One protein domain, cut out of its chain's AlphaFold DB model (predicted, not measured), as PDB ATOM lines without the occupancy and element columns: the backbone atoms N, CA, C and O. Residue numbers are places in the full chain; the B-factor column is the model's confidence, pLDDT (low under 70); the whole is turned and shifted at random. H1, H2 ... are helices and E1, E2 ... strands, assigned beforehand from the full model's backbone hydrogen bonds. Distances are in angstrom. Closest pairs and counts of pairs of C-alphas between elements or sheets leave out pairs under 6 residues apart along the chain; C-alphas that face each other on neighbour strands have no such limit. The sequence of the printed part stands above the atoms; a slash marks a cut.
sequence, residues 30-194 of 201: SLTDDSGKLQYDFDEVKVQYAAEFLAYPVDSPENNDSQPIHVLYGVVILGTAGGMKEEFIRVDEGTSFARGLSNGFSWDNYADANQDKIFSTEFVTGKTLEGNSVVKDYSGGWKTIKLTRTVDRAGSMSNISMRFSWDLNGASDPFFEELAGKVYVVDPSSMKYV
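What this domain is: This is residues 30 to 194 of the 201 residues of an uncharacterized protein of Cohnella endophytica (UniProt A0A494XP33). A closed barrel of eight strands, E3 E4 E5 E6 E7 E10 E11 E12, has a small four-stranded sheet, E1 E2 E9 E8, beside it. The short helix H1 packs on the outside of the barrel, near the end where E6 begins and E11 ends, and residues 60 to 65 stick out. The printed part has 165 residues, with eleven strands, then one helix, then a last strand along the chain; neighbour strands are antiparallel, and the class is mostly strand. It is compact, with a radius of gyration of the C-alphas of 17.0 A and spans of 50 by 38 by 33 A.

How they stand to each other: E1, residues 30 to 32, and E2, residues 38 to 41, form a hairpin, with N 31 and O 39 within hydrogen-bond range at 3.0 A. E3, residues 45 to 57, bends by 65 degrees at residue 48 and begins a meander, each strand the antiparallel neighbour of the one before: E4, residues 69 to 78, E5, residues 84 to 93, E6, residues 96 to 108, and E7, residues 117 to 124. Within range there are N 51 and O 73, 2.8 A, N 72 and O 90, 2.8 A, N 91 and O 98, 2.8 A, and N 103 and O 122, 2.8 A. E6 bends by 71 degrees at residue 103. E7 runs on into E8, residues 127 to 130, at 67 degrees. The closest C-alphas of E6 and E8, Leu 101 and Lys 127, are 5.4 A apart. E8 forms a hairpin with E9, residues 133 to 136 (N 128 and O 135, 2.9 A), and E9 is also the antiparallel neighbour of E2 (N 40 and O 134, 2.9 A). E10, residues 142 to 151, is the antiparallel neighbour of E7 (N 123 and O 145, 2.8 A) and of E11, residues 157 to 167 (N 146 and O 163, 2.8 A). H1, residues 174 to 180, is on the barrel and outside it, at a height of 6.6 A, with Ala 180 and Phe 164 of E11 the closest C-alphas, 4.4 A. Every O i to N i+4 pair of H1 is within range. E12, residues 183 to 186, closes the ring between E11 (N 162 and O 184, 2.8 A) and E3 (N 56 and O 185, 2.8 A).

Where its parts are: E1 begins at C-alpha 30 (15.974, 50.310, 22.226). From first to last C-alpha, E3 measures 32.7 A, E4 27.9 A, E5 30.2 A, E6 32.1 A, E7 23.2 A, E10 28.6 A and E11 30.1 A. E12 ends at C-alpha 186 (24.517, 36.781, 54.819).

The domain as a whole: The C-alphas of Asp 34 and Asn 114, the two farthest apart, are 51.6 A apart. The printed part has no cut, and the link from E3 to E4 is long, 11 residues. Mean pLDDT of the printed part is 85.2; residues 30 to 35, 60 to 65, 107 to 114 and 168 to 170 are under 70.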
ATOM      1  N   SER A  30      16.836  51.487  22.137       64.69
ATOM      2  CA  SER A  30      15.974  50.310  22.226       64.69
ATOM      3  C   SER A  30      15.980  49.558  20.898       64.69
ATOM      4  O   SER A  30      15.641  50.120  19.853       64.69
ATOM      5  N   LEU A  31      16.351  48.283  20.949       66.50
ATOM      6  CA  LEU A  31      16.116  47.320  19.882       66.50
ATOM      7  C   LEU A  31      15.104  46.308  20.420       66.50
ATOM      8  O   LEU A  31      15.332  45.674  21.448       66.50
ATOM      9  N   THR A  32      13.955  46.217  19.759       63.06
ATOM     10  CA  THR A  32      12.986  45.140  19.987       63.06
ATOM     11  C   THR A  32      13.089  44.212  18.792       63.06
ATOM     12  O   THR A  32      12.998  44.687  17.658       63.06
ATOM     13  N   ASP A  33      13.326  42.928  19.027       62.66
ATOM     14  CA  ASP A  33      13.208  41.921  17.976       62.66
ATOM     15  C   ASP A  33      11.807  41.285  17.997       62.66
ATOM     16  O   ASP A  33      11.028  41.456  18.942       62.66
ATOM     17  N   ASP A  34      11.472  40.538  16.944       62.31
ATOM     18  CA  ASP A  34      10.168  39.879  16.797       62.31
ATOM     19  C   ASP A  34       9.900  38.800  17.875       62.31
ATOM     20  O   ASP A  34       8.802  38.245  17.928       62.31
ATOM     21  N   SER A  35      10.873  38.497  18.747       65.94
ATOM     22  CA  SER A  35      10.730  37.536  19.849       65.94
ATOM     23  C   SER A  35      10.191  38.159  21.143       65.94
ATOM     24  O   SER A  35       9.928  37.442  22.109       65.94
ATOM     25  N   GLY A  36       9.993  39.482  21.178       73.00
ATOM     26  CA  GLY A  36       9.574  40.202  22.387       73.00
ATOM     27  C   GLY A  36      10.717  40.461  23.373       73.00
ATOM     28  O   GLY A  36      10.477  40.946  24.481       73.00
ATOM     29  N   LYS A  37      11.959  40.173  22.966       86.38
ATOM     30  CA  LYS A  37      13.182  40.535  23.680       86.38
ATOM     31  C   LYS A  37      13.423  42.037  23.544       86.38
ATOM     32  O   LYS A  37      13.332  42.601  22.452       86.38
ATOM     33  N   LEU A  38      13.747  42.692  24.658       88.50
ATOM     34  CA  LEU A  38      14.103  44.112  24.679       88.50
ATOM     35  C   LEU A  38      15.586  44.259  24.983       88.50
ATOM     36  O   LEU A  38      16.068  43.736  25.984       88.50
ATOM     37  N   GLN A  39      16.292  45.028  24.169       92.50
ATOM     38  CA  GLN A  39      17.693  45.354  24.389       92.50
ATOM     39  C   GLN A  39      17.876  46.868  24.475       92.50
ATOM     40  O   GLN A  39      17.281  47.614  23.696       92.50
ATOM     41  N   TYR A  40      18.684  47.301  25.439       89.62
ATOM     42  CA  TYR A  40      19.074  48.689  25.656       89.62
ATOM     43  C   TYR A  40      20.594  48.770  25.613       89.62
ATOM     44  O   TYR A  40      21.256  48.250  26.511       89.62
ATOM     45  N   ASP A  41      21.127  49.399  24.572       91.38
ATOM     46  CA  ASP A  41      22.570  49.544  24.379       91.38
ATOM     47  C   ASP A  41      23.082  50.827  25.025       91.38
ATOM     48  O   ASP A  41      22.509  51.891  24.799       91.38
ATOM     49  N   PHE A  42      24.172  50.731  25.779       90.50
ATOM     50  CA  PHE A  42      24.867  51.872  26.368       90.50
ATOM     51  C   PHE A  42      26.263  52.018  25.755       90.50
ATOM     52  O   PHE A  42      26.885  51.037  25.345       90.50
ATOM     53  N   ASP A  43      26.786  53.242  25.731       90.56
ATOM     54  CA  ASP A  43      28.143  53.495  25.231       90.56
ATOM     55  C   ASP A  43      29.216  52.893  26.153       90.56
ATOM     56  O   ASP A  43      30.248  52.402  25.691       90.56
ATOM     57  N   GLU A  44      28.955  52.882  27.461       91.94
ATOM     58  CA  GLU A  44      29.868  52.402  28.496       91.94
ATOM     59  C   GLU A  44      29.096  51.679  29.603       91.94
ATOM     60  O   GLU A  44      27.965  52.041  29.934       91.94
ATOM     61  N   VAL A  45      29.728  50.668  30.201       91.38
ATOM     62  CA  VAL A  45      29.290  50.080  31.467       91.38
ATOM     63  C   VAL A  45      30.479  49.988  32.413       91.38
ATOM     64  O   VAL A  45      31.448  49.277  32.148       91.38
ATOM     65  N   LYS A  46      30.398  50.696  33.541       91.81
ATOM     66  CA  LYS A  46      31.468  50.755  34.545       91.81
ATOM     67  C   LYS A  46      31.021  50.105  35.845       91.81
ATOM     68  O   LYS A  46      30.006  50.486  36.418       91.81
ATOM     69  N   VAL A  47      31.809  49.166  36.366       90.94
ATOM     70  CA  VAL A  47      31.585  48.621  37.713       90.94
ATOM     71  C   VAL A  47      31.911  49.703  38.738       90.94
ATOM     72  O   VAL A  47      33.066  50.100  38.877       90.94
ATOM     73  N   GLN A  48      30.893  50.181  39.454       90.44
ATOM     74  CA  GLN A  48      31.068  51.121  40.562       90.44
ATOM     75  C   GLN A  48      31.503  50.403  41.837       90.44
ATOM     76  O   GLN A  48      32.206  50.977  42.662       90.44
ATOM     77  N   TYR A  49      30.997  49.188  42.039       91.12
ATOM     78  CA  TYR A  49      31.191  48.430  43.262       91.12
ATOM     79  C   TYR A  49      30.867  46.958  43.021       91.12
ATOM     80  O   TYR A  49      29.878  46.655  42.357       91.12
ATOM     81  N   ALA A  50      31.644  46.045  43.603       93.75
ATOM     82  CA  ALA A  50      31.255  44.643  43.710       93.75
ATOM     83  C   ALA A  50      31.877  43.993  44.948       93.75
ATOM     84  O   ALA A  50      33.042  44.248  45.277       93.75
ATOM     85  N   ALA A  51      31.111  43.134  45.609       93.75
ATOM     86  CA  ALA A  51      31.555  42.333  46.735       93.75
ATOM     87  C   ALA A  51      31.020  40.907  46.648       93.75
ATOM     88  O   ALA A  51      29.902  40.670  46.191       93.75
ATOM     89  N   GLU A  52      31.828  39.984  47.148       95.62
ATOM     90  CA  GLU A  52      31.483  38.587  47.339       95.62
ATOM     91  C   GLU A  52      31.278  38.296  48.821       95.62
ATOM     92  O   GLU A  52      31.992  38.835  49.668       95.62
ATOM     93  N   PHE A  53      30.315  37.445  49.147       94.06
ATOM     94  CA  PHE A  53      30.058  36.975  50.506       94.06
ATOM     95  C   PHE A  53      29.360  35.616  50.484       94.06
ATOM     96  O   PHE A  53      28.877  35.153  49.452       94.06
ATOM     97  N   LEU A  54      29.320  34.973  51.644       95.12
ATOM     98  CA  LEU A  54      28.588  33.740  51.881       95.12
ATOM     99  C   LEU A  54      27.231  34.053  52.499       95.12
ATOM    100  O   LEU A  54      27.112  34.916  53.377       95.12
ATOM    101  N   ALA A  55      26.213  33.320  52.063       94.38
ATOM    102  CA  ALA A  55      24.904  33.336  52.689       94.38
ATOM    103  C   ALA A  55      24.505  31.925  53.109       94.38
ATOM    104  O   ALA A  55      24.614  30.973  52.339       94.38
ATOM    105  N   TYR A  56      24.032  31.805  54.341       92.75
ATOM    106  CA  TYR A  56      23.680  30.537  54.958       92.75
ATOM    107  C   TYR A  56      22.165  30.395  54.975       92.75
ATOM    108  O   TYR A  56      21.483  31.362  55.336       92.75
ATOM    109  N   PRO A  57      21.617  29.234  54.593       92.00
ATOM    110  CA  PRO A  57      20.197  28.996  54.762       92.00
ATOM    111  C   PRO A  57      19.858  29.035  56.255       92.00
ATOM    112  O   PRO A  57      20.565  28.487  57.101       92.00
ATOM    113  N   VAL A  58      18.768  29.718  56.578       88.38
ATOM    114  CA  VAL A  58      18.149  29.723  57.899       88.38
ATOM    115  C   VAL A  58      17.366  28.422  58.016       88.38
ATOM    116  O   VAL A  58      16.138  28.423  57.961       88.38
ATOM    117  N   ASP A  59      18.063  27.294  58.087       73.38
ATOM    118  CA  ASP A  59      17.385  26.036  58.347       73.38
ATOM    119  C   ASP A  59      16.994  25.949  59.824       73.38
ATOM    120  O   ASP A  59      17.722  26.352  60.736       73.38
ATOM    121  N   SER A  60      15.771  25.453  60.020       52.22
ATOM    122  CA  SER A  60      15.189  25.048  61.299       52.22
ATOM    123  C   SER A  60      16.229  24.244  62.102       52.22
ATOM    124  O   SER A  60      16.949  23.468  61.475       52.22
ATOM    125  N   PRO A  61      16.321  24.391  63.441       45.44
ATOM    126  CA  PRO A  61      17.443  23.968  64.308       45.44
ATOM    127  C   PRO A  61      17.919  22.494  64.264       45.44
ATOM    128  O   PRO A  61      18.717  22.097  65.109       45.44
ATOM    129  N   GLU A  62      17.467  21.673  63.317       46.50
ATOM    130  CA  GLU A  62      17.742  20.240  63.216       46.50
ATOM    131  C   GLU A  62      18.747  19.832  62.117       46.50
ATOM    132  O   GLU A  62      19.175  18.682  62.139       46.50
ATOM    133  N   ASN A  63      19.200  20.715  61.212       47.16
ATOM    134  CA  ASN A  63      20.168  20.343  60.158       47.16
ATOM    135  C   ASN A  63      21.396  21.268  60.099       47.16
ATOM    136  O   ASN A  63      21.331  22.384  59.597       47.16
ATOM    137  N   ASN A  64      22.544  20.765  60.566       54.09
ATOM    138  CA  ASN A  64      23.853  21.438  60.500       54.09
ATOM    139  C   ASN A  64      24.609  21.206  59.170       54.09
ATOM    140  O   ASN A  64      25.756  21.632  59.049       54.09
ATOM    141  N   ASP A  65      24.000  20.532  58.189       62.41
ATOM    142  CA  ASP A  65      24.682  20.104  56.953       62.41
ATOM    143  C   ASP A  65      24.496  21.061  55.766       62.41
ATOM    144  O   ASP A  65      25.098  20.869  54.703       62.41
ATOM    145  N   SER A  66      23.685  22.105  55.926       73.62
ATOM    146  CA  SER A  66      23.343  22.996  54.824       73.62
ATOM    147  C   SER A  66      24.523  23.883  54.433       73.62
ATOM    148  O   SER A  66      25.013  24.700  55.217       73.62
ATOM    149  N   GLN A  67      24.994  23.703  53.199       84.88
ATOM    150  CA  GLN A  67      26.133  24.441  52.668       84.88
ATOM    151  C   GLN A  67      25.760  25.910  52.418       84.88
ATOM    152  O   GLN A  67      24.633  26.205  52.006       84.88
ATOM    153  N   PRO A  68      26.681  26.858  52.665       91.81
ATOM    154  CA  PRO A  68      26.471  28.234  52.256       91.81
ATOM    155  C   PRO A  68      26.453  28.346  50.733       91.81
ATOM    156  O   PRO A  68      27.202  27.660  50.037       91.81
ATOM    157  N   ILE A  69      25.679  29.303  50.233       94.44
ATOM    158  CA  ILE A  69      25.777  29.746  48.844       94.44
ATOM    159  C   ILE A  69      26.765  30.905  48.741       94.44
ATOM    160  O   ILE A  69      26.857  31.758  49.633       94.44
ATOM    161  N   HIS A  70      27.494  30.945  47.632       96.25
ATOM    162  CA  HIS A  70      28.345  32.074  47.287       96.25
ATOM    163  C   HIS A  70      27.502  33.149  46.613       96.25
ATOM    164  O   HIS A  70      26.667  32.848  45.765       96.25
ATOM    165  N   VAL A  71      27.720  34.406  46.981       96.44
ATOM    166  CA  VAL A  71      26.981  35.546  46.444       96.44
ATOM    167  C   VAL A  71      27.969  36.574  45.938       96.44
ATOM    168  O   VAL A  71      28.840  36.999  46.689       96.44
ATOM    169  N   LEU A  72      27.793  37.016  44.700       96.62
ATOM    170  CA  LEU A  72      28.414  38.207  44.141       96.62
ATOM    171  C   LEU A  72      27.325  39.264  43.969       96.62
ATOM    172  O   LEU A  72      26.347  39.055  43.255       96.62
ATOM    173  N   TYR A  73      27.503  40.416  44.596       95.50
ATOM    174  CA  TYR A  73      26.600  41.556  44.489       95.50
ATOM    175  C   TYR A  73      27.385  42.796  44.083       95.50
ATOM    176  O   TYR A  73      28.486  43.034  44.584       95.50
ATOM    177  N   GLY A  74      26.807  43.628  43.227       94.00
ATOM    178  CA  GLY A  74      27.453  44.868  42.841       94.00
ATOM    179  C   GLY A  74      26.528  45.889  42.210       94.00
ATOM    180  O   GLY A  74      25.325  45.686  42.067       94.00
ATOM    181  N   VAL A  75      27.134  47.013  41.846       93.00
ATOM    182  CA  VAL A  75      26.497  48.147  41.183       93.00
ATOM    183  C   VAL A  75      27.327  48.501  39.962       93.00
ATOM    184  O   VAL A  75      28.551  48.648  40.051       93.00
ATOM    185  N   VAL A  76      26.658  48.670  38.829       92.50
ATOM    186  CA  VAL A  76      27.245  49.235  37.615       92.50
ATOM    187  C   VAL A  76      26.632  50.598  37.312       92.50
ATOM    188  O   VAL A  76      25.487  50.875  37.672       92.50
ATOM    189  N   ILE A  77      27.411  51.445  36.650       92.31
ATOM    190  CA  ILE A  77      26.952  52.660  35.984       92.31
ATOM    191  C   ILE A  77      26.777  52.326  34.505       92.31
ATOM    192  O   ILE A  77      27.717  51.844  33.875       92.31
ATOM    193  N   LEU A  78      25.581  52.567  33.980       90.81
ATOM    194  CA  LEU A  78      25.222  52.415  32.573       90.81
ATOM    195  C   LEU A  78      25.273  53.790  31.894       90.81
ATOM    196  O   LEU A  78      24.554  54.708  32.302       90.81
ATOM    197  N   GLY A  79      26.097  53.925  30.859       88.00
ATOM    198  CA  GLY A  79      26.388  55.187  30.179       88.00
ATOM    199  C   GLY A  79      27.599  55.922  30.763       88.00
ATOM    200  O   GLY A  79      28.399  55.358  31.507       88.00
ATOM    201  N   THR A  80      27.734  57.198  30.403       81.88
ATOM    202  CA  THR A  80      28.876  58.045  30.788       81.88
ATOM    203  C   THR A  80      28.809  58.506  32.257       81.88
ATOM    204  O   THR A  80      27.913  58.127  33.012       81.88
ATOM    205  N   ALA A  81      29.780  59.307  32.716       70.75
ATOM    206  CA  ALA A  81      29.866  59.770  34.104       70.75
ATOM    207  C   ALA A  81      28.556  60.432  34.596       70.75
ATOM    208  O   ALA A  81      28.162  61.492  34.115       70.75
ATOM    209  N   GLY A  82      27.909  59.812  35.591       73.19
ATOM    210  CA  GLY A  82      26.578  60.206  36.082       73.19
ATOM    211  C   GLY A  82      25.417  59.369  35.525       73.19
ATOM    212  O   GLY A  82      24.266  59.669  35.832       73.19
ATOM    213  N   GLY A  83      25.724  58.333  34.740       81.88
ATOM    214  CA  GLY A  83      24.777  57.399  34.140       81.88
ATOM    215  C   GLY A  83      23.916  56.617  35.136       81.88
ATOM    216  O   GLY A  83      24.031  56.741  36.361       81.88
ATOM    217  N   MET A  84      23.015  55.797  34.596       87.31
ATOM    218  CA  MET A  84      22.036  55.060  35.393       87.31
ATOM    219  C   MET A  84      22.732  54.013  36.265       87.31
ATOM    220  O   MET A  84      23.550  53.239  35.780       87.31
ATOM    221  N   LYS A  85      22.379  53.964  37.550       90.88
ATOM    222  CA  LYS A  85      22.834  52.900  38.448       90.88
ATOM    223  C   LYS A  85      21.965  51.668  38.275       90.88
ATOM    224  O   LYS A  85      20.742  51.768  38.324       90.88
ATOM    225  N   GLU A  86      22.608  50.520  38.156       92.62
ATOM    226  CA  GLU A  86      21.955  49.221  38.069       92.62
ATOM    227  C   GLU A  86      22.627  48.272  39.063       92.62
ATOM    228  O   GLU A  86      23.849  48.102  39.035       92.62
ATOM    229  N   GLU A  87      21.846  47.668  39.960       95.19
ATOM    230  CA  GLU A  87      22.373  46.627  40.844       95.19
ATOM    231  C   GLU A  87      22.342  45.276  40.122       95.19
ATOM    232  O   GLU A  87      21.398  44.956  39.395       95.19
ATOM    233  N   PHE A  88      23.353  44.449  40.369       95.88
ATOM    234  CA  PHE A  88      23.395  43.067  39.908       95.88
ATOM    235  C   PHE A  88      23.657  42.118  41.069       95.88
ATOM    236  O   PHE A  88      24.330  42.460  42.047       95.88
ATOM    237  N   ILE A  89      23.146  40.901  40.932       96.88
ATOM    238  CA  ILE A  89      23.429  39.808  41.849       96.88
ATOM    239  C   ILE A  89      23.683  38.524  41.068       96.88
ATOM    240  O   ILE A  89      23.073  38.271  40.025       96.88
ATOM    241  N   ARG A  90      24.574  37.700  41.595       96.38
ATOM    242  CA  ARG A  90      24.809  36.325  41.184       96.38
ATOM    243  C   ARG A  90      24.930  35.472  42.438       96.38
ATOM    244  O   ARG A  90      25.565  35.884  43.402       96.38
ATOM    245  N   VAL A  91      24.299  34.311  42.414       96.31
ATOM    246  CA  VAL A  91      24.407  33.287  43.448       96.31
ATOM    247  C   VAL A  91      24.918  32.005  42.812       96.31
ATOM    248  O   VAL A  91      24.471  31.644  41.722       96.31
ATOM    249  N   ASP A  92      25.850  31.339  43.479       94.44
ATOM    250  CA  ASP A  92      26.536  30.151  42.983       94.44
ATOM    251  C   ASP A  92      26.527  29.039  44.043       94.44
ATOM    252  O   ASP A  92      26.784  29.281  45.228       94.44
ATOM    253  N   GLU A  93      26.294  27.807  43.589       89.94
ATOM    254  CA  GLU A  93      26.439  26.575  44.364       89.94
ATOM    255  C   GLU A  93      27.080  25.491  43.483       89.94
ATOM    256  O   GLU A  93      26.450  24.878  42.616       89.94
ATOM    257  N   GLY A  94      28.388  25.285  43.659       86.44
ATOM    258  CA  GLY A  94      29.160  24.352  42.838       86.44
ATOM    259  C   GLY A  94      29.159  24.742  41.356       86.44
ATOM    260  O   GLY A  94      29.772  25.734  40.968       86.44
ATOM    261  N   THR A  95      28.510  23.933  40.515       87.62
ATOM    262  CA  THR A  95      28.385  24.177  39.065       87.62
ATOM    263  C   THR A  95      27.111  24.926  38.673       87.62
ATOM    264  O   THR A  95      26.965  25.295  37.508       87.62
ATOM    265  N   SER A  96      26.187  25.124  39.612       92.81
ATOM    266  CA  SER A  96      24.895  25.771  39.382       92.81
ATOM    267  C   SER A  96      24.955  27.236  39.798       92.81
ATOM    268  O   SER A  96      25.606  27.582  40.783       92.81
ATOM    269  N   PHE A  97      24.282  28.109  39.047       94.19
ATOM    270  CA  PHE A  97      24.206  29.522  39.393       94.19
ATOM    271  C   PHE A  97      22.911  30.166  38.910       94.19
ATOM    272  O   PHE A  97      22.312  29.746  37.919       94.19
ATOM    273  N   ALA A  98      22.530  31.248  39.577       93.31
ATOM    274  CA  ALA A  98      21.478  32.153  39.145       93.31
ATOM    275  C   ALA A  98      22.008  33.581  39.218       93.31
ATOM    276  O   ALA A  98      22.810  33.926  40.082       93.31
ATOM    277  N   ARG A  99      21.577  34.434  38.296       94.94
ATOM    278  CA  ARG A  99      21.955  35.849  38.271       94.94
ATOM    279  C   ARG A  99      20.755  36.695  37.913       94.94
ATOM    280  O   ARG A  99      19.860  36.206  37.234       94.94
ATOM    281  N   GLY A 100      20.773  37.958  38.302       94.25
ATOM    282  CA  GLY A 100      19.758  38.912  37.889       94.25
ATOM    283  C   GLY A 100      20.249  40.344  37.981       94.25
ATOM    284  O   GLY A 100      21.181  40.662  38.724       94.25
ATOM    285  N   LEU A 101      19.586  41.202  37.219       95.62
ATOM    286  CA  LEU A 101      19.689  42.650  37.335       95.62
ATOM    287  C   LEU A 101      18.469  43.197  38.078       95.62
ATOM    288  O   LEU A 101      17.385  42.605  38.034       95.62
ATOM    289  N   SER A 102      18.648  44.321  38.764       94.88
ATOM    290  CA  SER A 102      17.586  44.972  39.525       94.88
ATOM    291  C   SER A 102      16.376  45.320  38.650       94.88
ATOM    292  O   SER A 102      16.488  45.825  37.533       94.88
ATOM    293  N   ASN A 103      15.184  45.032  39.154       86.50
ATOM    294  CA  ASN A 103      13.916  45.342  38.493       86.50
ATOM    295  C   ASN A 103      13.093  46.377  39.267       86.50
ATOM    296  O   ASN A 103      12.202  47.006  38.703       86.50
ATOM    297  N   GLY A 104      13.402  46.573  40.545       76.19
ATOM    298  CA  GLY A 104      12.732  47.535  41.400       76.19
ATOM    299  C   GLY A 104      13.331  47.559  42.799       76.19
ATOM    300  O   GLY A 104      14.053  46.648  43.210       76.19
ATOM    301  N   PHE A 105      12.997  48.625  43.518       78.12
ATOM    302  CA  PHE A 105      13.393  48.851  44.900       78.12
ATOM    303  C   PHE A 105      12.145  49.158  45.720       78.12
ATOM    304  O   PHE A 105      11.297  49.935  45.275       78.12
ATOM    305  N   SER A 106      12.048  48.595  46.922       72.62
ATOM    306  CA  SER A 106      11.020  48.970  47.892       72.62
ATOM    307  C   SER A 106      11.652  49.522  49.164       72.62
ATOM    308  O   SER A 106      12.682  49.035  49.642       72.62
ATOM    309  N   TRP A 107      11.004  50.555  49.697       65.19
ATOM    310  CA  TRP A 107      11.335  51.174  50.972       65.19
ATOM    311  C   TRP A 107      10.181  50.899  51.917       65.19
ATOM    312  O   TRP A 107       9.140  51.552  51.825       65.19
ATOM    313  N   ASP A 108      10.377  49.965  52.839       64.62
ATOM    314  CA  ASP A 108       9.448  49.808  53.950       64.62
ATOM    315  C   ASP A 108       9.875  50.811  55.026       64.62
ATOM    316  O   ASP A 108      10.574  50.505  55.991       64.62
ATOM    317  N   ASN A 109       9.511  52.075  54.795       54.81
ATOM    318  CA  ASN A 109       9.617  53.119  55.804       54.81
ATOM    319  C   ASN A 109       8.404  52.997  56.720       54.81
ATOM    320  O   ASN A 109       7.323  53.506  56.411       54.81
ATOM    321  N   TYR A 110       8.571  52.343  57.861       53.56
ATOM    322  CA  TYR A 110       7.594  52.494  58.926       53.56
ATOM    323  C   TYR A 110       7.629  53.946  59.422       53.56
ATOM    324  O   TYR A 110       8.693  54.524  59.631       53.56
ATOM    325  N   ALA A 111       6.453  54.554  59.578       48.22
ATOM    326  CA  ALA A 111       6.282  55.979  59.881       48.22
ATOM    327  C   ALA A 111       6.829  56.422  61.260       48.22
ATOM    328  O   ALA A 111       6.752  57.600  61.602       48.22
ATOM    329  N   ASP A 112       7.369  55.497  62.054       60.50
ATOM    330  CA  ASP A 112       7.910  55.750  63.384       60.50
ATOM    331  C   ASP A 112       9.443  55.796  63.329       60.50
ATOM    332  O   ASP A 112      10.101  54.836  62.928       60.50
ATOM    333  N   ALA A 113      10.020  56.910  63.788       62.59
ATOM    334  CA  ALA A 113      11.464  57.127  63.869       62.59
ATOM    335  C   ALA A 113      12.199  56.096  64.755       62.59
ATOM    336  O   ALA A 113      13.429  56.066  64.774       62.59
ATOM    337  N   ASN A 114      11.463  55.254  65.485       69.06
ATOM    338  CA  ASN A 114      11.999  54.211  66.351       69.06
ATOM    339  C   ASN A 114      12.097  52.822  65.697       69.06
ATOM    340  O   ASN A 114      12.332  51.846  66.411       69.06
ATOM    341  N   GLN A 115      11.924  52.678  64.386       78.44
ATOM    342  CA  GLN A 115      11.999  51.368  63.732       78.44
ATOM    343  C   GLN A 115      13.229  51.233  62.836       78.44
ATOM    344  O   GLN A 115      13.752  52.221  62.316       78.44
ATOM    345  N   ASP A 116      13.706  49.997  62.700       84.06
ATOM    346  CA  ASP A 116      14.758  49.660  61.749       84.06
ATOM    347  C   ASP A 116      14.275  49.956  60.326       84.06
ATOM    348  O   ASP A 116      13.098  49.780  59.994       84.06
ATOM    349  N   LYS A 117      15.191  50.409  59.475       86.25
ATOM    350  CA  LYS A 117      14.895  50.688  58.070       86.25
ATOM    351  C   LYS A 117      15.135  49.438  57.248       86.25
ATOM    352  O   LYS A 117      16.207  48.844  57.340       86.25
ATOM    353  N   ILE A 118      14.159  49.071  56.426       88.75
ATOM    354  CA  ILE A 118      14.236  47.891  55.569       88.75
ATOM    355  C   ILE A 118      14.295  48.339  54.111       88.75
ATOM    356  O   ILE A 118      13.416  49.050  53.618       88.75
ATOM    357  N   PHE A 119      15.343  47.898  53.422       89.06
ATOM    358  CA  PHE A 119      15.553  48.127  51.997       89.06
ATOM    359  C   PHE A 119      15.517  46.795  51.278       89.06
ATOM    360  O   PHE A 119      16.298  45.900  51.610       89.06
ATOM    361  N   SER A 120      14.667  46.668  50.265       92.12
ATOM    362  CA  SER A 120      14.671  45.486  49.412       92.12
ATOM    363  C   SER A 120      14.952  45.851  47.963       92.12
ATOM    364  O   SER A 120      14.327  46.759  47.415       92.12
ATOM    365  N   THR A 121      15.852  45.093  47.341       94.44
ATOM    366  CA  THR A 121      16.013  45.064  45.884       94.44
ATOM    367  C   THR A 121      15.505  43.730  45.361       94.44
ATOM    368  O   THR A 121      15.856  42.670  45.889       94.44
ATOM    369  N   GLU A 122      14.704  43.783  44.303       94.56
ATOM    370  CA  GLU A 122      14.304  42.608  43.534       94.56
ATOM    371  C   GLU A 122      15.143  42.520  42.260       94.56
ATOM    372  O   GLU A 122      15.186  43.463  41.468       94.56
ATOM    373  N   PHE A 123      15.803  41.382  42.063       95.38
ATOM    374  CA  PHE A 123      16.597  41.064  40.881       95.38
ATOM    375  C   PHE A 123      15.885  40.000  40.072       95.38
ATOM    376  O   PHE A 123      15.500  38.971  40.624       95.38
ATOM    377  N   VAL A 124      15.753  40.207  38.768       93.50
ATOM    378  CA  VAL A 124      15.035  39.278  37.886       93.50
ATOM    379  C   VAL A 124      16.006  38.579  36.949       93.50
ATOM    380  O   VAL A 124      16.864  39.224  36.343       93.50
ATOM    381  N   THR A 125      15.879  37.259  36.812       92.62
ATOM    382  CA  THR A 125      16.842  36.463  36.028       92.62
ATOM    383  C   THR A 125      16.715  36.667  34.523       92.62
ATOM    384  O   THR A 125      17.670  36.430  33.790       92.62
ATOM    385  N   GLY A 126      15.550  37.129  34.062       91.00
ATOM    386  CA  GLY A 126      15.316  37.502  32.667       91.00
ATOM    387  C   GLY A 126      15.937  38.842  32.269       91.00
ATOM    388  O   GLY A 126      15.806  39.252  31.124       91.00
ATOM    389  N   LYS A 127      16.597  39.556  33.191       93.31
ATOM    390  CA  LYS A 127      17.329  40.790  32.890       93.31
ATOM    391  C   LYS A 127      18.828  40.538  33.058       93.31
ATOM    392  O   LYS A 127      19.281  40.207  34.154       93.31
ATOM    393  N   THR A 128      19.594  40.693  31.984       93.19
ATOM    394  CA  THR A 128      21.034  40.403  31.932       93.19
ATOM    395  C   THR A 128      21.836  41.595  31.426       93.19
ATOM    396  O   THR A 128      21.320  42.470  30.732       93.19
ATOM    397  N   LEU A 129      23.115  41.627  31.807       92.88
ATOM    398  CA  LEU A 129      24.111  42.533  31.249       92.88
ATOM    399  C   LEU A 129      24.963  41.751  30.243       92.88
ATOM    400  O   LEU A 129      25.625  40.782  30.620       92.88
ATOM    401  N   GLU A 130      24.935  42.157  28.978       92.62
ATOM    402  CA  GLU A 130      25.661  41.527  27.873       92.62
ATOM    403  C   GLU A 130      26.555  42.572  27.202       92.62
ATOM    404  O   GLU A 130      26.093  43.409  26.431       92.62
ATOM    405  N   GLY A 131      27.850  42.565  27.537       91.50
ATOM    406  CA  GLY A 131      28.750  43.651  27.146       91.50
ATOM    407  C   GLY A 131      28.269  44.977  27.735       91.50
ATOM    408  O   GLY A 131      28.171  45.103  28.954       91.50
ATOM    409  N   ASN A 132      27.925  45.926  26.862       92.56
ATOM    410  CA  ASN A 132      27.380  47.224  27.262       92.56
ATOM    411  C   ASN A 132      25.850  47.303  27.141       92.56
ATOM    412  O   ASN A 132      25.290  48.397  27.125       92.56
ATOM    413  N   SER A 133      25.164  46.165  27.041       92.56
ATOM    414  CA  SER A 133      23.726  46.129  26.794       92.56
ATOM    415  C   SER A 133      22.973  45.523  27.969       92.56
ATOM    416  O   SER A 133      23.344  44.471  28.490       92.56
ATOM    417  N   VAL A 134      21.870  46.160  28.362       93.00
ATOM    418  CA  VAL A 134      20.870  45.535  29.230       93.00
ATOM    419  C   VAL A 134      19.866  44.818  28.349       93.00
ATOM    420  O   VAL A 134      19.151  45.436  27.559       93.00
ATOM    421  N   VAL A 135      19.796  43.508  28.517       92.25
ATOM    422  CA  VAL A 135      18.904  42.628  27.778       92.25
ATOM    423  C   VAL A 135      17.791  42.162  28.706       92.25
ATOM    424  O   VAL A 135      18.046  41.755  29.836       92.25
ATOM    425  N   LYS A 136      16.546  42.238  28.238       92.38
ATOM    426  CA  LYS A 136      15.361  41.690  28.898       92.38
ATOM    427  C   LYS A 136      14.772  40.593  28.022       92.38
ATOM    428  O   LYS A 136      14.245  40.873  26.946       92.38
ATOM    429  N   ASP A 137      14.848  39.370  28.516       89.56
ATOM    430  CA  ASP A 137      14.280  38.167  27.930       89.56
ATOM    431  C   ASP A 137      13.620  37.341  29.042       89.56
ATOM    432  O   ASP A 137      14.285  36.744  29.888       89.56
ATOM    433  N   TYR A 138      12.288  37.333  29.050       86.69
ATOM    434  CA  TYR A 138      11.484  36.616  30.042       86.69
ATOM    435  C   TYR A 138      10.885  35.318  29.486       86.69
ATOM    436  O   TYR A 138       9.986  34.745  30.101       86.69
ATOM    437  N   SER A 139      11.370  34.831  28.339       84.06
ATOM    438  CA  SER A 139      10.884  33.588  27.719       84.06
ATOM    439  C   SER A 139      11.055  32.361  28.625       84.06
ATOM    440  O   SER A 139      10.241  31.442  28.589       84.06
ATOM    441  N   GLY A 140      12.070  32.370  29.497       79.00
ATOM    442  CA  GLY A 140      12.307  31.345  30.521       79.00
ATOM    443  C   GLY A 140      11.436  31.466  31.782       79.00
ATOM    444  O   GLY A 140      11.621  30.688  32.720       79.00
ATOM    445  N   GLY A 141      10.507  32.424  31.818       82.75
ATOM    446  CA  GLY A 141       9.678  32.760  32.974       82.75
ATOM    447  C   GLY A 141      10.304  33.792  33.913       82.75
ATOM    448  O   GLY A 141      11.383  34.337  33.668       82.75
ATOM    449  N   TRP A 142       9.599  34.067  35.012       84.25
ATOM    450  CA  TRP A 142       9.950  35.126  35.955       84.25
ATOM    451  C   TRP A 142      10.482  34.549  37.270       84.25
ATOM    452  O   TRP A 142       9.721  34.146  38.153       84.25
ATOM    453  N   LYS A 143      11.809  34.506  37.407       91.44
ATOM    454  CA  LYS A 143      12.494  34.146  38.657       91.44
ATOM    455  C   LYS A 143      13.084  35.397  39.283       91.44
ATOM    456  O   LYS A 143      13.705  36.208  38.590       91.44
ATOM    457  N   THR A 144      12.902  35.531  40.591       93.31
ATOM    458  CA  THR A 144      13.290  36.720  41.345       93.31
ATOM    459  C   THR A 144      14.142  36.346  42.544       93.31
ATOM    460  O   THR A 144      13.757  35.501  43.356       93.31
ATOM    461  N   ILE A 145      15.275  37.024  42.682       95.50
ATOM    462  CA  ILE A 145      16.107  37.033  43.881       95.50
ATOM    463  C   ILE A 145      15.768  38.325  44.624       95.50
ATOM    464  O   ILE A 145      15.878  39.407  44.055       95.50
ATOM    465  N   LYS A 146      15.336  38.241  45.878       95.50
ATOM    466  CA  LYS A 146      15.040  39.408  46.716       95.50
ATOM    467  C   LYS A 146      16.105  39.541  47.790       95.50
ATOM    468  O   LYS A 146      16.156  38.709  48.691       95.50
ATOM    469  N   LEU A 147      16.917  40.593  47.717       95.38
ATOM    470  CA  LEU A 147      17.887  40.956  48.752       95.38
ATOM    471  C   LEU A 147      17.247  41.981  49.682       95.38
ATOM    472  O   LEU A 147      16.808  43.033  49.227       95.38
ATOM    473  N   THR A 148      17.209  41.689  50.976       94.25
ATOM    474  CA  THR A 148      16.668  42.571  52.011       94.25
ATOM    475  C   THR A 148      17.775  42.973  52.967       94.25
ATOM    476  O   THR A 148      18.494  42.124  53.486       94.25
ATOM    477  N   ARG A 149      17.913  44.275  53.194       91.12
ATOM    478  CA  ARG A 149      18.914  44.891  54.061       91.12
ATOM    479  C   ARG A 149      18.183  45.637  55.162       91.12
ATOM    480  O   ARG A 149      17.397  46.536  54.868       91.12
ATOM    481  N   THR A 150      18.456  45.273  56.403       90.50
ATOM    482  CA  THR A 150      17.928  45.949  57.581       90.50
ATOM    483  C   THR A 150      19.035  46.792  58.186       90.50
ATOM    484  O   THR A 150      20.127  46.299  58.473       90.50
ATOM    485  N   VAL A 151      18.749  48.075  58.360       86.75
ATOM    486  CA  VAL A 151      19.649  49.040  58.978       86.75
ATOM    487  C   VAL A 151      19.034  49.485  60.292       86.75
ATOM    488  O   VAL A 151      17.886  49.931  60.332       86.75
ATOM    489  N   ASP A 152      19.807  49.349  61.362       86.50
ATOM    490  CA  ASP A 152      19.392  49.769  62.689       86.50
ATOM    491  C   ASP A 152      19.295  51.296  62.804       86.50
ATOM    492  O   ASP A 152      19.652  52.077  61.913       86.50
ATOM    493  N   ARG A 153      18.829  51.748  63.965       82.50
ATOM    494  CA  ARG A 153      18.678  53.174  64.277       82.50
ATOM    495  C   ARG A 153      19.987  53.966  64.223       82.50
ATOM    496  O   ARG A 153      19.947  55.173  63.998       82.50
ATOM    497  N   ALA A 154      21.130  53.322  64.453       85.00
ATOM    498  CA  ALA A 154      22.442  53.961  64.397       85.00
ATOM    499  C   ALA A 154      22.975  54.077  62.958       85.00
ATOM    500  O   ALA A 154      24.045  54.646  62.748       85.00
ATOM    501  N   GLY A 155      22.242  53.560  61.967       81.81
ATOM    502  CA  GLY A 155      22.685  53.511  60.579       81.81
ATOM    503  C   GLY A 155      23.604  52.326  60.284       81.81
ATOM    504  O   GLY A 155      24.195  52.282  59.206       81.81
ATOM    505  N   SER A 156      23.729  51.372  61.211       83.94
ATOM    506  CA  SER A 156      24.533  50.165  61.026       83.94
ATOM    507  C   SER A 156      23.693  49.050  60.418       83.94
ATOM    508  O   SER A 156      22.521  48.875  60.745       83.94
ATOM    509  N   MET A 157      24.292  48.272  59.519       83.81
ATOM    510  CA  MET A 157      23.635  47.099  58.952       83.81
ATOM    511  C   MET A 157      23.424  46.049  60.051       83.81
ATOM    512  O   MET A 157      24.400  45.531  60.592       83.81
ATOM    513  N   SER A 158      22.170  45.737  60.376       86.00
ATOM    514  CA  SER A 158      21.819  44.745  61.400       86.00
ATOM    515  C   SER A 158      21.516  43.374  60.800       86.00
ATOM    516  O   SER A 158      21.769  42.352  61.439       86.00
ATOM    517  N   ASN A 159      21.000  43.329  59.569       89.75
ATOM    518  CA  ASN A 159      20.696  42.084  58.872       89.75
ATOM    519  C   ASN A 159      20.807  42.265  57.356       89.75
ATOM    520  O   ASN A 159      20.391  43.285  56.810       89.75
ATOM    521  N   ILE A 160      21.321  41.249  56.671       92.62
ATOM    522  CA  ILE A 160      21.150  41.097  55.230       92.62
ATOM    523  C   ILE A 160      20.608  39.689  54.993       92.62
ATOM    524  O   ILE A 160      21.229  38.704  55.397       92.62
ATOM    525  N   SER A 161      19.463  39.593  54.327       94.81
ATOM    526  CA  SER A 161      18.820  38.322  54.002       94.81
ATOM    527  C   SER A 161      18.405  38.249  52.542       94.81
ATOM    528  O   SER A 161      18.227  39.266  51.873       94.81
ATOM    529  N   MET A 162      18.251  37.029  52.038       95.62
ATOM    530  CA  MET A 162      17.817  36.763  50.676       95.62
ATOM    531  C   MET A 162      16.678  35.759  50.644       95.62
ATOM    532  O   MET A 162      16.618  34.829  51.452       95.62
ATOM    533  N   ARG A 163      15.783  35.950  49.679       95.00
ATOM    534  CA  ARG A 163      14.724  35.004  49.332       95.00
ATOM    535  C   ARG A 163      14.656  34.830  47.829       95.00
ATOM    536  O   ARG A 163      14.958  35.756  47.078       95.00
ATOM    537  N   PHE A 164      14.206  33.662  47.416       94.00
ATOM    538  CA  PHE A 164      14.060  33.295  46.020       94.00
ATOM    539  C   PHE A 164      12.585  33.019  45.755       94.00
ATOM    540  O   PHE A 164      11.886  32.463  46.598       94.00
ATOM    541  N   SER A 165      12.085  33.469  44.614       89.88
ATOM    542  CA  SER A 165      10.710  33.204  44.193       89.88
ATOM    543  C   SER A 165      10.666  32.959  42.699       89.88
ATOM    544  O   SER A 165      11.386  33.604  41.935       89.88
ATOM    545  N   TRP A 166       9.830  32.022  42.285       83.88
ATOM    546  CA  TRP A 166       9.667  31.672  40.888       83.88
ATOM    547  C   TRP A 166       8.180  31.641  40.557       83.88
ATOM    548  O   TRP A 166       7.419  30.895  41.169       83.88
ATOM    549  N   ASP A 167       7.771  32.489  39.615       71.25
ATOM    550  CA  ASP A 167       6.446  32.402  39.018       71.25
ATOM    551  C   ASP A 167       6.454  31.257  37.993       71.25
ATOM    552  O   ASP A 167       7.183  31.299  36.995       71.25
ATOM    553  N   LEU A 168       5.666  30.214  38.276       61.25
ATOM    554  CA  LEU A 168       5.675  28.877  37.656       61.25
ATOM    555  C   LEU A 168       5.251  28.848  36.172       61.25
ATOM    556  O   LEU A 168       5.025  27.782  35.608       61.25
ATOM    557  N   ASN A 169       5.160  30.005  35.521       67.75
ATOM    558  CA  ASN A 169       4.854  30.136  34.096       67.75
ATOM    559  C   ASN A 169       6.082  29.895  33.184       67.75
ATOM    560  O   ASN A 169       5.989  30.081  31.974       67.75
ATOM    561  N   GLY A 170       7.235  29.515  33.752       69.06
ATOM    562  CA  GLY A 170       8.499  29.270  33.042       69.06
ATOM    563  C   GLY A 170       8.927  27.802  32.977       69.06
ATOM    564  O   GLY A 170       8.264  26.913  33.502       69.06
ATOM    565  N   ALA A 171      10.085  27.549  32.362       78.25
ATOM    566  CA  ALA A 171      10.708  26.226  32.367       78.25
ATOM    567  C   ALA A 171      11.242  25.863  33.765       78.25
ATOM    568  O   ALA A 171      11.795  26.730  34.449       78.25
ATOM    569  N   SER A 172      11.111  24.582  34.146       83.12
ATOM    570  CA  SER A 172      11.668  24.044  35.396       83.12
ATOM    571  C   SER A 172      13.151  24.352  35.532       83.12
ATOM    572  O   SER A 172      13.922  24.264  34.574       83.12
ATOM    573  N   ASP A 173      13.521  24.751  36.743       87.00
ATOM    574  CA  ASP A 173      14.876  25.105  37.127       87.00
ATOM    575  C   ASP A 173      15.136  24.519  38.508       87.00
ATOM    576  O   ASP A 173      14.851  25.169  39.516       87.00
ATOM    577  N   PRO A 174      15.644  23.275  38.553       89.12
ATOM    578  CA  PRO A 174      15.842  22.549  39.801       89.12
ATOM    579  C   PRO A 174      16.696  23.314  40.812       89.12
ATOM    580  O   PRO A 174      16.466  23.214  42.013       89.12
ATOM    581  N   PHE A 175      17.657  24.111  40.330       90.25
ATOM    582  CA  PHE A 175      18.476  24.939  41.202       90.25
ATOM    583  C   PHE A 175      17.630  26.030  41.865       90.25
ATOM    584  O   PHE A 175      17.641  26.179  43.082       90.25
ATOM    585  N   PHE A 176      16.836  26.765  41.088       89.25
ATOM    586  CA  PHE A 176      15.983  27.813  41.646       89.25
ATOM    587  C   PHE A 176      14.850  27.259  42.527       89.25
ATOM    588  O   PHE A 176      14.479  27.893  43.515       89.25
ATOM    589  N   GLU A 177      14.322  26.078  42.195       88.75
ATOM    590  CA  GLU A 177      13.349  25.340  43.013       88.75
ATOM    591  C   GLU A 177      13.914  25.007  44.400       88.75
ATOM    592  O   GLU A 177      13.233  25.218  45.405       88.75
ATOM    593  N   GLU A 178      15.173  24.564  44.473       89.12
ATOM    594  CA  GLU A 178      15.853  24.307  45.744       89.12
ATOM    595  C   GLU A 178      16.013  25.583  46.588       89.12
ATOM    596  O   GLU A 178      15.818  25.560  47.810       89.12
ATOM    597  N   LEU A 179      16.334  26.707  45.945       90.12
ATOM    598  CA  LEU A 179      16.509  27.990  46.625       90.12
ATOM    599  C   LEU A 179      15.178  28.592  47.115       90.12
ATOM    600  O   LEU A 179      15.136  29.201  48.186       90.12
ATOM    601  N   ALA A 180      14.089  28.444  46.350       87.94
ATOM    602  CA  ALA A 180      12.799  29.109  46.589       87.94
ATOM    603  C   ALA A 180      12.102  28.708  47.903       87.94
ATOM    604  O   ALA A 180      11.235  29.435  48.389       87.94
ATOM    605  N   GLY A 181      12.497  27.586  48.511       82.12
ATOM    606  CA  GLY A 181      11.981  27.129  49.805       82.12
ATOM    607  C   GLY A 181      12.711  27.685  51.032       82.12
ATOM    608  O   GLY A 181      12.283  27.420  52.155       82.12
ATOM    609  N   LYS A 182      13.808  28.429  50.847       89.56
ATOM    610  CA  LYS A 182      14.741  28.786  51.924       89.56
ATOM    611  C   LYS A 182      14.865  30.306  52.078       89.56
ATOM    612  O   LYS A 182      14.736  31.082  51.129       89.56
ATOM    613  N   VAL A 183      15.141  30.743  53.305       92.69
ATOM    614  CA  VAL A 183      15.621  32.103  53.586       92.69
ATOM    615  C   VAL A 183      17.110  32.002  53.826       92.69
ATOM    616  O   VAL A 183      17.530  31.138  54.582       92.69
ATOM    617  N   TYR A 184      17.898  32.887  53.232       94.25
ATOM    618  CA  TYR A 184      19.337  32.932  53.471       94.25
ATOM    619  C   TYR A 184      19.694  34.183  54.258       94.25
ATOM    620  O   TYR A 184      19.126  35.245  54.010       94.25
ATOM    621  N   VAL A 185      20.641  34.075  55.181       94.50
ATOM    622  CA  VAL A 185      21.225  35.209  55.903       94.50
ATOM    623  C   VAL A 185      22.696  35.305  55.534       94.50
ATOM    624  O   VAL A 185      23.424  34.314  55.546       94.50
ATOM    625  N   VAL A 186      23.125  36.505  55.168       90.69
ATOM    626  CA  VAL A 186      24.517  36.781  54.819       90.69
ATOM    627  C   VAL A 186      25.358  36.810  56.086       90.69
ATOM    628  O   VAL A 186      24.973  37.449  57.063       90.69
ATOM    629  N   ASP A 187      26.529  36.178  56.044       85.88
ATOM    630  CA  ASP A 187      27.574  36.372  57.045       85.88
ATOM    631  C   ASP A 187      28.410  37.609  56.671       85.88
ATOM    632  O   ASP A 187      29.210  37.544  55.730       85.88
ATOM    633  N   PRO A 188      28.293  38.739  57.394       82.38
ATOM    634  CA  PRO A 188      29.035  39.952  57.057       82.38
ATOM    635  C   PRO A 188      30.551  39.777  57.180       82.38
ATOM    636  O   PRO A 188      31.304  40.496  56.525       82.38
ATOM    637  N   SER A 189      31.019  38.827  58.000       85.25
ATOM    638  CA  SER A 189      32.451  38.571  58.186       85.25
ATOM    639  C   SER A 189      33.099  37.899  56.972       85.25
ATOM    640  O   SER A 189      34.315  37.989  56.790       85.25
ATOM    641  N   SER A 190      32.287  37.290  56.105       87.38
ATOM    642  CA  SER A 190      32.729  36.662  54.859       87.38
ATOM    643  C   SER A 190      32.926  37.649  53.700       87.38
ATOM    644  O   SER A 190      33.469  37.263  52.664       87.38
ATOM    645  N   MET A 191      32.502  38.908  53.861       90.38
ATOM    646  CA  MET A 191      32.454  39.889  52.779       90.38
ATOM    647  C   MET A 191      33.845  40.301  52.285       90.38
ATOM    648  O   MET A 191      34.717  40.698  53.061       90.38
ATOM    649  N   LYS A 192      34.036  40.255  50.965       90.31
ATOM    650  CA  LYS A 192      35.270  40.637  50.269       90.31
ATOM    651  C   LYS A 192      34.942  41.510  49.066       90.31
ATOM    652  O   LYS A 192      34.142  41.127  48.224       90.31
ATOM    653  N   TYR A 193      35.582  42.668  48.955       89.31
ATOM    654  CA  TYR A 193      35.449  43.524  47.775       89.31
ATOM    655  C   TYR A 193      36.250  42.945  46.605       89.31
ATOM    656  O   TYR A 193      37.419  42.595  46.776       89.31
ATOM    657  N   VAL A 194      35.626  42.851  45.429       85.19
ATOM    658  CA  VAL A 194      36.218  42.229  44.227       85.19
ATOM    659  C   VAL A 194      36.135  43.101  42.966       85.19
ATOM    660  O   VAL A 194      36.777  42.791  41.966       85.19
TER     661      VAL A 194